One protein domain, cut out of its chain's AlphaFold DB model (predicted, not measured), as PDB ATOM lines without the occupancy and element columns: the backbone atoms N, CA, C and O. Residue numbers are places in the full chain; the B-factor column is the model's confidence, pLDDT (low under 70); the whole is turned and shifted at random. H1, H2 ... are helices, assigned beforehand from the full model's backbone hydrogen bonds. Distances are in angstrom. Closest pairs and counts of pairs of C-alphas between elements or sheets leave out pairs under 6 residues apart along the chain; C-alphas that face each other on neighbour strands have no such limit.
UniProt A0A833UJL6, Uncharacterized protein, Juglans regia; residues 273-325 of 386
ATOM      1  N   TYR A 273     -87.754 -20.110 -62.694       59.88
ATOM      2  CA  TYR A 273     -87.379 -20.585 -61.356       59.88
ATOM      3  C   TYR A 273     -87.858 -19.671 -60.217       59.88
ATOM      4  O   TYR A 273     -87.935 -20.138 -59.089       59.88
ATOM      5  N   THR A 274     -88.215 -18.402 -60.470       58.53
ATOM      6  CA  THR A 274     -88.827 -17.547 -59.433       58.53
ATOM      7  C   THR A 274     -90.241 -17.994 -59.059       58.53
ATOM      8  O   THR A 274     -90.782 -17.514 -58.067       58.53
ATOM      9  N   PHE A 275     -90.852 -18.890 -59.840       55.47
ATOM     10  CA  PHE A 275     -92.141 -19.507 -59.518       55.47
ATOM     11  C   PHE A 275     -91.995 -20.847 -58.783       55.47
ATOM     12  O   PHE A 275     -92.988 -21.379 -58.297       55.47
ATOM     13  N   VAL A 276     -90.774 -21.383 -58.679       53.31
ATOM     14  CA  VAL A 276     -90.492 -22.625 -57.953       53.31
ATOM     15  C   VAL A 276     -90.164 -22.271 -56.508       53.31
ATOM     16  O   VAL A 276     -89.227 -21.523 -56.234       53.31
ATOM     17  N   LYS A 277     -90.953 -22.804 -55.574       51.69
ATOM     18  CA  LYS A 277     -90.797 -22.556 -54.139       51.69
ATOM     19  C   LYS A 277     -89.426 -23.054 -53.663       51.69
ATOM     20  O   LYS A 277     -89.130 -24.242 -53.767       51.69
ATOM     21  N   SER A 278     -88.592 -22.158 -53.136       50.03
ATOM     22  CA  SER A 278     -87.385 -22.544 -52.399       50.03
ATOM     23  C   SER A 278     -87.735 -22.735 -50.917       50.03
ATOM     24  O   SER A 278     -88.582 -22.017 -50.389       50.03
ATOM     25  N   ASN A 279     -87.089 -23.679 -50.224       50.41
ATOM     26  CA  ASN A 279     -87.345 -23.957 -48.797       50.41
ATOM     27  C   ASN A 279     -87.019 -22.785 -47.844       50.41
ATOM     28  O   ASN A 279     -87.244 -22.908 -46.644       50.41
ATOM     29  N   TYR A 280     -86.482 -21.673 -48.355       48.66
ATOM     30  CA  TYR A 280     -86.050 -20.521 -47.564       48.66
ATOM     31  C   TYR A 280     -86.990 -19.309 -47.658       48.66
ATOM     32  O   TYR A 280     -86.811 -18.363 -46.897       48.66
ATOM     33  N   ASP A 281     -87.994 -19.325 -48.544       45.28
ATOM     34  CA  ASP A 281     -88.938 -18.211 -48.695       45.28
ATOM     35  C   ASP A 281     -90.201 -18.421 -47.848       45.28
ATOM     36  O   ASP A 281     -91.079 -19.220 -48.178       45.28
ATOM     37  N   THR A 282     -90.316 -17.665 -46.753       53.00
ATOM     38  CA  THR A 282     -91.516 -17.582 -45.897       53.00
ATOM     39  C   THR A 282     -92.534 -16.536 -46.367       53.00
ATOM     40  O   THR A 282     -93.576 -16.378 -45.732       53.00
ATOM     41  N   SER A 283     -92.289 -15.837 -47.483       58.19
ATOM     42  CA  SER A 283     -93.245 -14.873 -48.045       58.19
ATOM     43  C   SER A 283     -94.145 -15.509 -49.116       58.19
ATOM     44  O   SER A 283     -93.690 -16.192 -50.035       58.19
ATOM     45  N   SER A 284     -95.460 -15.311 -48.977       57.06
ATOM     46  CA  SER A 284     -96.501 -15.842 -49.868       57.06
ATOM     47  C   SER A 284     -96.423 -15.209 -51.263       57.06
ATOM     48  O   SER A 284     -97.065 -14.194 -51.539       57.06
ATOM     49  N   ASN A 285     -95.662 -15.809 -52.177       63.91
ATOM     50  CA  ASN A 285     -95.684 -15.415 -53.583       63.91
ATOM     51  C   ASN A 285     -96.933 -16.007 -54.267       63.91
ATOM     52  O   ASN A 285     -96.924 -17.148 -54.734       63.91
ATOM     53  N   HIS A 286     -98.021 -15.230 -54.332       63.59
ATOM     54  CA  HIS A 286     -99.294 -15.650 -54.942       63.59
ATOM     55  C   HIS A 286     -99.139 -16.164 -56.385       63.59
ATOM     56  O   HIS A 286     -99.888 -17.044 -56.807       63.59
ATOM     57  N   ASN A 287     -98.145 -15.671 -57.132       65.69
ATOM     58  CA  ASN A 287     -97.860 -16.145 -58.488       65.69
ATOM     59  C   ASN A 287     -97.203 -17.531 -58.499       65.69
ATOM     60  O   ASN A 287     -97.515 -18.330 -59.374       65.69
ATOM     61  N   ALA A 288     -96.351 -17.845 -57.518       64.25
ATOM     62  CA  ALA A 288     -95.782 -19.184 -57.363       64.25
ATOM     63  C   ALA A 288     -96.869 -20.212 -57.011       64.25
ATOM     64  O   ALA A 288     -96.874 -21.301 -57.568       64.25
ATOM     65  N   TRP A 289     -97.847 -19.847 -56.169       65.88
ATOM     66  CA  TRP A 289     -98.983 -20.726 -55.852       65.88
ATOM     67  C   TRP A 289     -99.900 -20.968 -57.059       65.88
ATOM     68  O   TRP A 289    -100.324 -22.096 -57.304       65.88
ATOM     69  N   ARG A 290    -100.188 -19.922 -57.848       74.88
ATOM     70  CA  ARG A 290    -100.948 -20.064 -59.103       74.88
ATOM     71  C   ARG A 290    -100.206 -20.952 -60.103       74.88
ATOM     72  O   ARG A 290    -100.825 -21.829 -60.696       74.88
ATOM     73  N   TYR A 291     -98.897 -20.749 -60.251       74.50
ATOM     74  CA  TYR A 291     -98.051 -21.539 -61.141       74.50
ATOM     75  C   TYR A 291     -97.979 -23.010 -60.710       74.50
ATOM     76  O   TYR A 291     -98.209 -23.885 -61.534       74.50
ATOM     77  N   ASP A 292     -97.743 -23.281 -59.423       73.31
ATOM     78  CA  ASP A 292     -97.717 -24.638 -58.863       73.31
ATOM     79  C   ASP A 292     -99.052 -25.364 -59.084       73.31
ATOM     80  O   ASP A 292     -99.084 -26.491 -59.573       73.31
ATOM     81  N   ARG A 293    -100.176 -24.677 -58.839       78.62
ATOM     82  CA  ARG A 293    -101.508 -25.250 -59.060       78.62
ATOM     83  C   ARG A 293    -101.765 -25.594 -60.526       78.62
ATOM     84  O   ARG A 293    -102.261 -26.680 -60.809       78.62
ATOM     85  N   ILE A 294    -101.400 -24.705 -61.451       82.00
ATOM     86  CA  ILE A 294    -101.528 -24.959 -62.895       82.00
ATOM     87  C   ILE A 294    -100.599 -26.101 -63.322       82.00
ATOM     88  O   ILE A 294    -101.018 -26.978 -64.074       82.00
ATOM     89  N   GLN A 295     -99.363 -26.130 -62.821       79.56
ATOM     90  CA  GLN A 295     -98.389 -27.167 -63.148       79.56
ATOM     91  C   GLN A 295     -98.859 -28.552 -62.690       79.56
ATOM     92  O   GLN A 295     -98.712 -29.512 -63.442       79.56
ATOM     93  N   ASN A 296     -99.467 -28.657 -61.507       79.56
ATOM     94  CA  ASN A 296    -100.022 -29.915 -61.007       79.56
ATOM     95  C   ASN A 296    -101.197 -30.404 -61.870       79.56
ATOM     96  O   ASN A 296    -101.203 -31.562 -62.284       79.56
ATOM     97  N   CYS A 297    -102.132 -29.521 -62.241       81.94
ATOM     98  CA  CYS A 297    -103.214 -29.872 -63.172       81.94
ATOM     99  C   CYS A 297    -102.673 -30.312 -64.542       81.94
ATOM    100  O   CYS A 297    -103.168 -31.263 -65.144       81.94
ATOM    101  N   PHE A 298    -101.634 -29.636 -65.034       86.62
ATOM    102  CA  PHE A 298    -101.019 -29.969 -66.312       86.62
ATOM    103  C   PHE A 298    -100.287 -31.312 -66.272       86.62
ATOM    104  O   PHE A 298    -100.366 -32.092 -67.217       86.62
ATOM    105  N   TYR A 299     -99.625 -31.621 -65.157       81.69
ATOM    106  CA  TYR A 299     -98.955 -32.900 -64.956       81.69
ATOM    107  C   TYR A 299     -99.940 -34.076 -64.999       81.69
ATOM    108  O   TYR A 299     -99.673 -35.075 -65.668       81.69
ATOM    109  N   GLU A 300    -101.102 -33.947 -64.353       80.62
ATOM    110  CA  GLU A 300    -102.161 -34.961 -64.419       80.62
ATOM    111  C   GLU A 300    -102.701 -35.141 -65.844       80.62
ATOM    112  O   GLU A 300    -102.869 -36.273 -66.306       80.62
ATOM    113  N   LEU A 301    -102.917 -34.041 -66.576       84.88
ATOM    114  CA  LEU A 301    -103.327 -34.089 -67.982       84.88
ATOM    115  C   LEU A 301    -102.288 -34.802 -68.852       84.88
ATOM    116  O   LEU A 301    -102.654 -35.684 -69.628       84.88
ATOM    117  N   CYS A 302    -101.000 -34.490 -68.685       85.25
ATOM    118  CA  CYS A 302     -99.919 -35.175 -69.390       85.25
ATOM    119  C   CYS A 302     -99.867 -36.669 -69.047       85.25
ATOM    120  O   CYS A 302     -99.737 -37.489 -69.952       85.25
ATOM    121  N   SER A 303    -100.016 -37.033 -67.768       82.94
ATOM    122  CA  SER A 303    -100.027 -38.430 -67.312       82.94
ATOM    123  C   SER A 303    -101.192 -39.236 -67.895       82.94
ATOM    124  O   SER A 303    -101.066 -40.435 -68.154       82.94
ATOM    125  N   ASN A 304    -102.338 -38.592 -68.122       82.81
ATOM    126  CA  ASN A 304    -103.495 -39.233 -68.736       82.81
ATOM    127  C   ASN A 304    -103.387 -39.306 -70.262       82.81
ATOM    128  O   ASN A 304    -103.663 -40.359 -70.832       82.81
ATOM    129  N   ALA A 305    -102.948 -38.231 -70.918       84.44
ATOM    130  CA  ALA A 305    -102.816 -38.188 -72.372       84.44
ATOM    131  C   ALA A 305    -101.700 -39.104 -72.896       84.44
ATOM    132  O   ALA A 305    -101.865 -39.695 -73.961       84.44
ATOM    133  N   SER A 306    -100.621 -39.316 -72.130       87.12
ATOM    134  CA  SER A 306     -99.505 -40.190 -72.525       87.12
ATOM    135  C   SER A 306     -99.872 -41.676 -72.635       87.12
ATOM    136  O   SER A 306     -99.040 -42.481 -73.044       87.12
ATOM    137  N   LYS A 307    -101.087 -42.068 -72.233       87.75
ATOM    138  CA  LYS A 307    -101.575 -43.455 -72.299       87.75
ATOM    139  C   LYS A 307    -102.051 -43.857 -73.702       87.75
ATOM    140  O   LYS A 307    -102.210 -45.048 -73.949       87.75
ATOM    141  N   ALA A 308    -102.286 -42.898 -74.604       89.00
ATOM    142  CA  ALA A 308    -102.703 -43.153 -75.982       89.00
ATOM    143  C   ALA A 308    -102.165 -42.076 -76.939       89.00
ATOM    144  O   ALA A 308    -102.276 -40.879 -76.669       89.00
ATOM    145  N   GLU A 309    -101.639 -42.493 -78.089       85.81
ATOM    146  CA  GLU A 309    -101.025 -41.600 -79.084       85.81
ATOM    147  C   GLU A 309    -102.019 -40.559 -79.624       85.81
ATOM    148  O   GLU A 309    -101.753 -39.360 -79.575       85.81
ATOM    149  N   SER A 310    -103.241 -40.987 -79.956       85.44
ATOM    150  CA  SER A 310    -104.326 -40.095 -80.398       85.44
ATOM    151  C   SER A 310    -104.731 -39.045 -79.355       85.44
ATOM    152  O   SER A 310    -105.160 -37.943 -79.697       85.44
ATOM    153  N   SER A 311    -104.591 -39.360 -78.064       85.00
ATOM    154  CA  SER A 311    -104.867 -38.420 -76.968       85.00
ATOM    155  C   SER A 311    -103.713 -37.445 -76.749       85.00
ATOM    156  O   SER A 311    -103.943 -36.298 -76.369       85.00
ATOM    157  N   THR A 312    -102.483 -37.880 -77.027       85.31
ATOM    158  CA  THR A 312    -101.283 -37.038 -76.976       85.31
ATOM    159  C   THR A 312    -101.318 -35.982 -78.078       85.31
ATOM    160  O   THR A 312    -101.165 -34.799 -77.784       85.31
ATOM    161  N   GLU A 313    -101.600 -36.377 -79.321       89.06
ATOM    162  CA  GLU A 313    -101.723 -35.448 -80.453       89.06
ATOM    163  C   GLU A 313    -102.842 -34.424 -80.230       89.06
ATOM    164  O   GLU A 313    -102.645 -33.222 -80.423       89.06
ATOM    165  N   LYS A 314    -103.996 -34.881 -79.727       89.75
ATOM    166  CA  LYS A 314    -105.119 -34.000 -79.392       89.75
ATOM    167  C   LYS A 314    -104.754 -32.988 -78.303       89.75
ATOM    168  O   LYS A 314    -105.075 -31.812 -78.446       89.75
ATOM    169  N   LEU A 315    -104.058 -33.417 -77.245       90.19
ATOM    170  CA  LEU A 315    -103.613 -32.514 -76.180       90.19
ATOM    171  C   LEU A 315    -102.595 -31.487 -76.702       90.19
ATOM    172  O   LEU A 315    -102.673 -30.320 -76.332       90.19
ATOM    173  N   ILE A 316    -101.666 -31.893 -77.573       89.19
ATOM    174  CA  ILE A 316    -100.686 -30.980 -78.184       89.19
ATOM    175  C   ILE A 316    -101.392 -29.914 -79.030       89.19
ATOM    176  O   ILE A 316    -101.118 -28.730 -78.845       89.19
ATOM    177  N   SER A 317    -102.336 -30.309 -79.888       88.06
ATOM    178  CA  SER A 317    -103.104 -29.374 -80.723       88.06
ATOM    179  C   SER A 317    -103.905 -28.373 -79.878       88.06
ATOM    180  O   SER A 317    -103.826 -27.168 -80.112       88.06
ATOM    181  N   GLN A 318    -104.576 -28.834 -78.817       88.38
ATOM    182  CA  GLN A 318    -105.298 -27.949 -77.892       88.38
ATOM    183  C   GLN A 318    -104.364 -26.990 -77.139       88.38
ATOM    184  O   GLN A 318    -104.734 -25.857 -76.836       88.38
ATOM    185  N   LEU A 319    -103.133 -27.413 -76.837       87.81
ATOM    186  CA  LEU A 319    -102.141 -26.547 -76.200       87.81
ATOM    187  C   LEU A 319    -101.587 -25.484 -77.138       87.81
ATOM    188  O   LEU A 319    -101.210 -24.408 -76.677       87.81
ATOM    189  N   GLU A 320    -101.499 -25.773 -78.432       86.00
ATOM    190  CA  GLU A 320    -101.127 -24.781 -79.435       86.00
ATOM    191  C   GLU A 320    -102.207 -23.710 -79.594       86.00
ATOM    192  O   GLU A 320    -101.866 -22.530 -79.619       86.00
ATOM    193  N   GLU A 321    -103.487 -24.089 -79.567       86.44
ATOM    194  CA  GLU A 321    -104.609 -23.140 -79.549       86.44
ATOM    195  C   GLU A 321    -104.604 -22.275 -78.276       86.44
ATOM    196  O   GLU A 321    -104.658 -21.047 -78.349       86.44
ATOM    197  N   LEU A 322    -104.423 -22.885 -77.098       83.62
ATOM    198  CA  LEU A 322    -104.370 -22.165 -75.817       83.62
ATOM    199  C   LEU A 322    -103.176 -21.201 -75.703       83.62
ATOM    200  O   LEU A 322    -103.265 -20.188 -75.009       83.62
ATOM    201  N   LYS A 323    -102.054 -21.465 -76.389       81.56
ATOM    202  CA  LYS A 323    -100.919 -20.520 -76.450       81.56
ATOM    203  C   LYS A 323    -101.276 -19.214 -77.165       81.56
ATOM    204  O   LYS A 323    -100.625 -18.205 -76.901       81.56
ATOM    205  N   VAL A 324    -102.271 -19.230 -78.056       82.00
ATOM    206  CA  VAL A 324    -102.773 -18.029 -78.743       82.00
ATOM    207  C   VAL A 324    -103.676 -17.211 -77.817       82.00
ATOM    208  O   VAL A 324    -103.625 -15.985 -77.854       82.00
ATOM    209  N   GLU A 325    -104.452 -17.874 -76.957       78.06
ATOM    210  CA  GLU A 325    -105.364 -17.234 -75.993       78.06
ATOM    211  C   GLU A 325    -104.632 -16.643 -74.773       78.06
ATOM    212  O   GLU A 325    -105.032 -15.605 -74.247       78.06
TER     213      GLU A 325
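What this domain is: This is residues 273 to 325 of the 386 residues of an uncharacterized protein of Juglans regia (UniProt A0A833UJL6). Two helices, H1 and H2, meet near their ends as a narrow V, and the V is open away from the tight turn that joins them. At the far end of H1 a loop of residues 273 to 285 folds back, and its residues 278 to 284 stick out. The printed part has 53 residues with two named helices, H1 then H2 along the chain, and no named strand; the class is all helix. The whole is only just loose, close to extended, with a radius of gyration of the C-alphas of 14.5 A, and only just flat, spanning 43 by 25 by 14 A.

How they stand to each other: The longest helix by residues is H1, residues 286 to 305. It touches H2, residues 309 to 325, only at the corner by their link. H1 does so with residues 302 to 305 alone, and H2 with residues 311 to 315 alone. The closest C-alphas of the two helices, those of Ala 305 and Thr 312, are 5.0 A apart. Their lines stand at a shallow tilt of 29 degrees, opposite ways, with centres 15.6 A apart. Every O i to N i+4 pair in H1 is within hydrogen-bond range, and 12 of 13 are in H2.

Where its parts are: H1 is 28.7 A long, from C-alpha 286 at (-99.294, -15.650, -54.942) to C-alpha 305 at (-102.816, -38.188, -72.372). H2 is 24.9 A long and ends at C-alpha 325, at (-105.364, -17.234, -75.993).

The domain as a whole: The two C-alphas farthest apart, those of Thr 282 and Ser 310, are 43.1 A apart. The printed part has no cut, and the link from H1 to H2 is tight. Residues 293 to 300 of H1 and 317 to 325 of H2 stand free, as do residues 278 to 284. The mean pLDDT of the printed part is 75.2, and residues 273 to 289 are under 70.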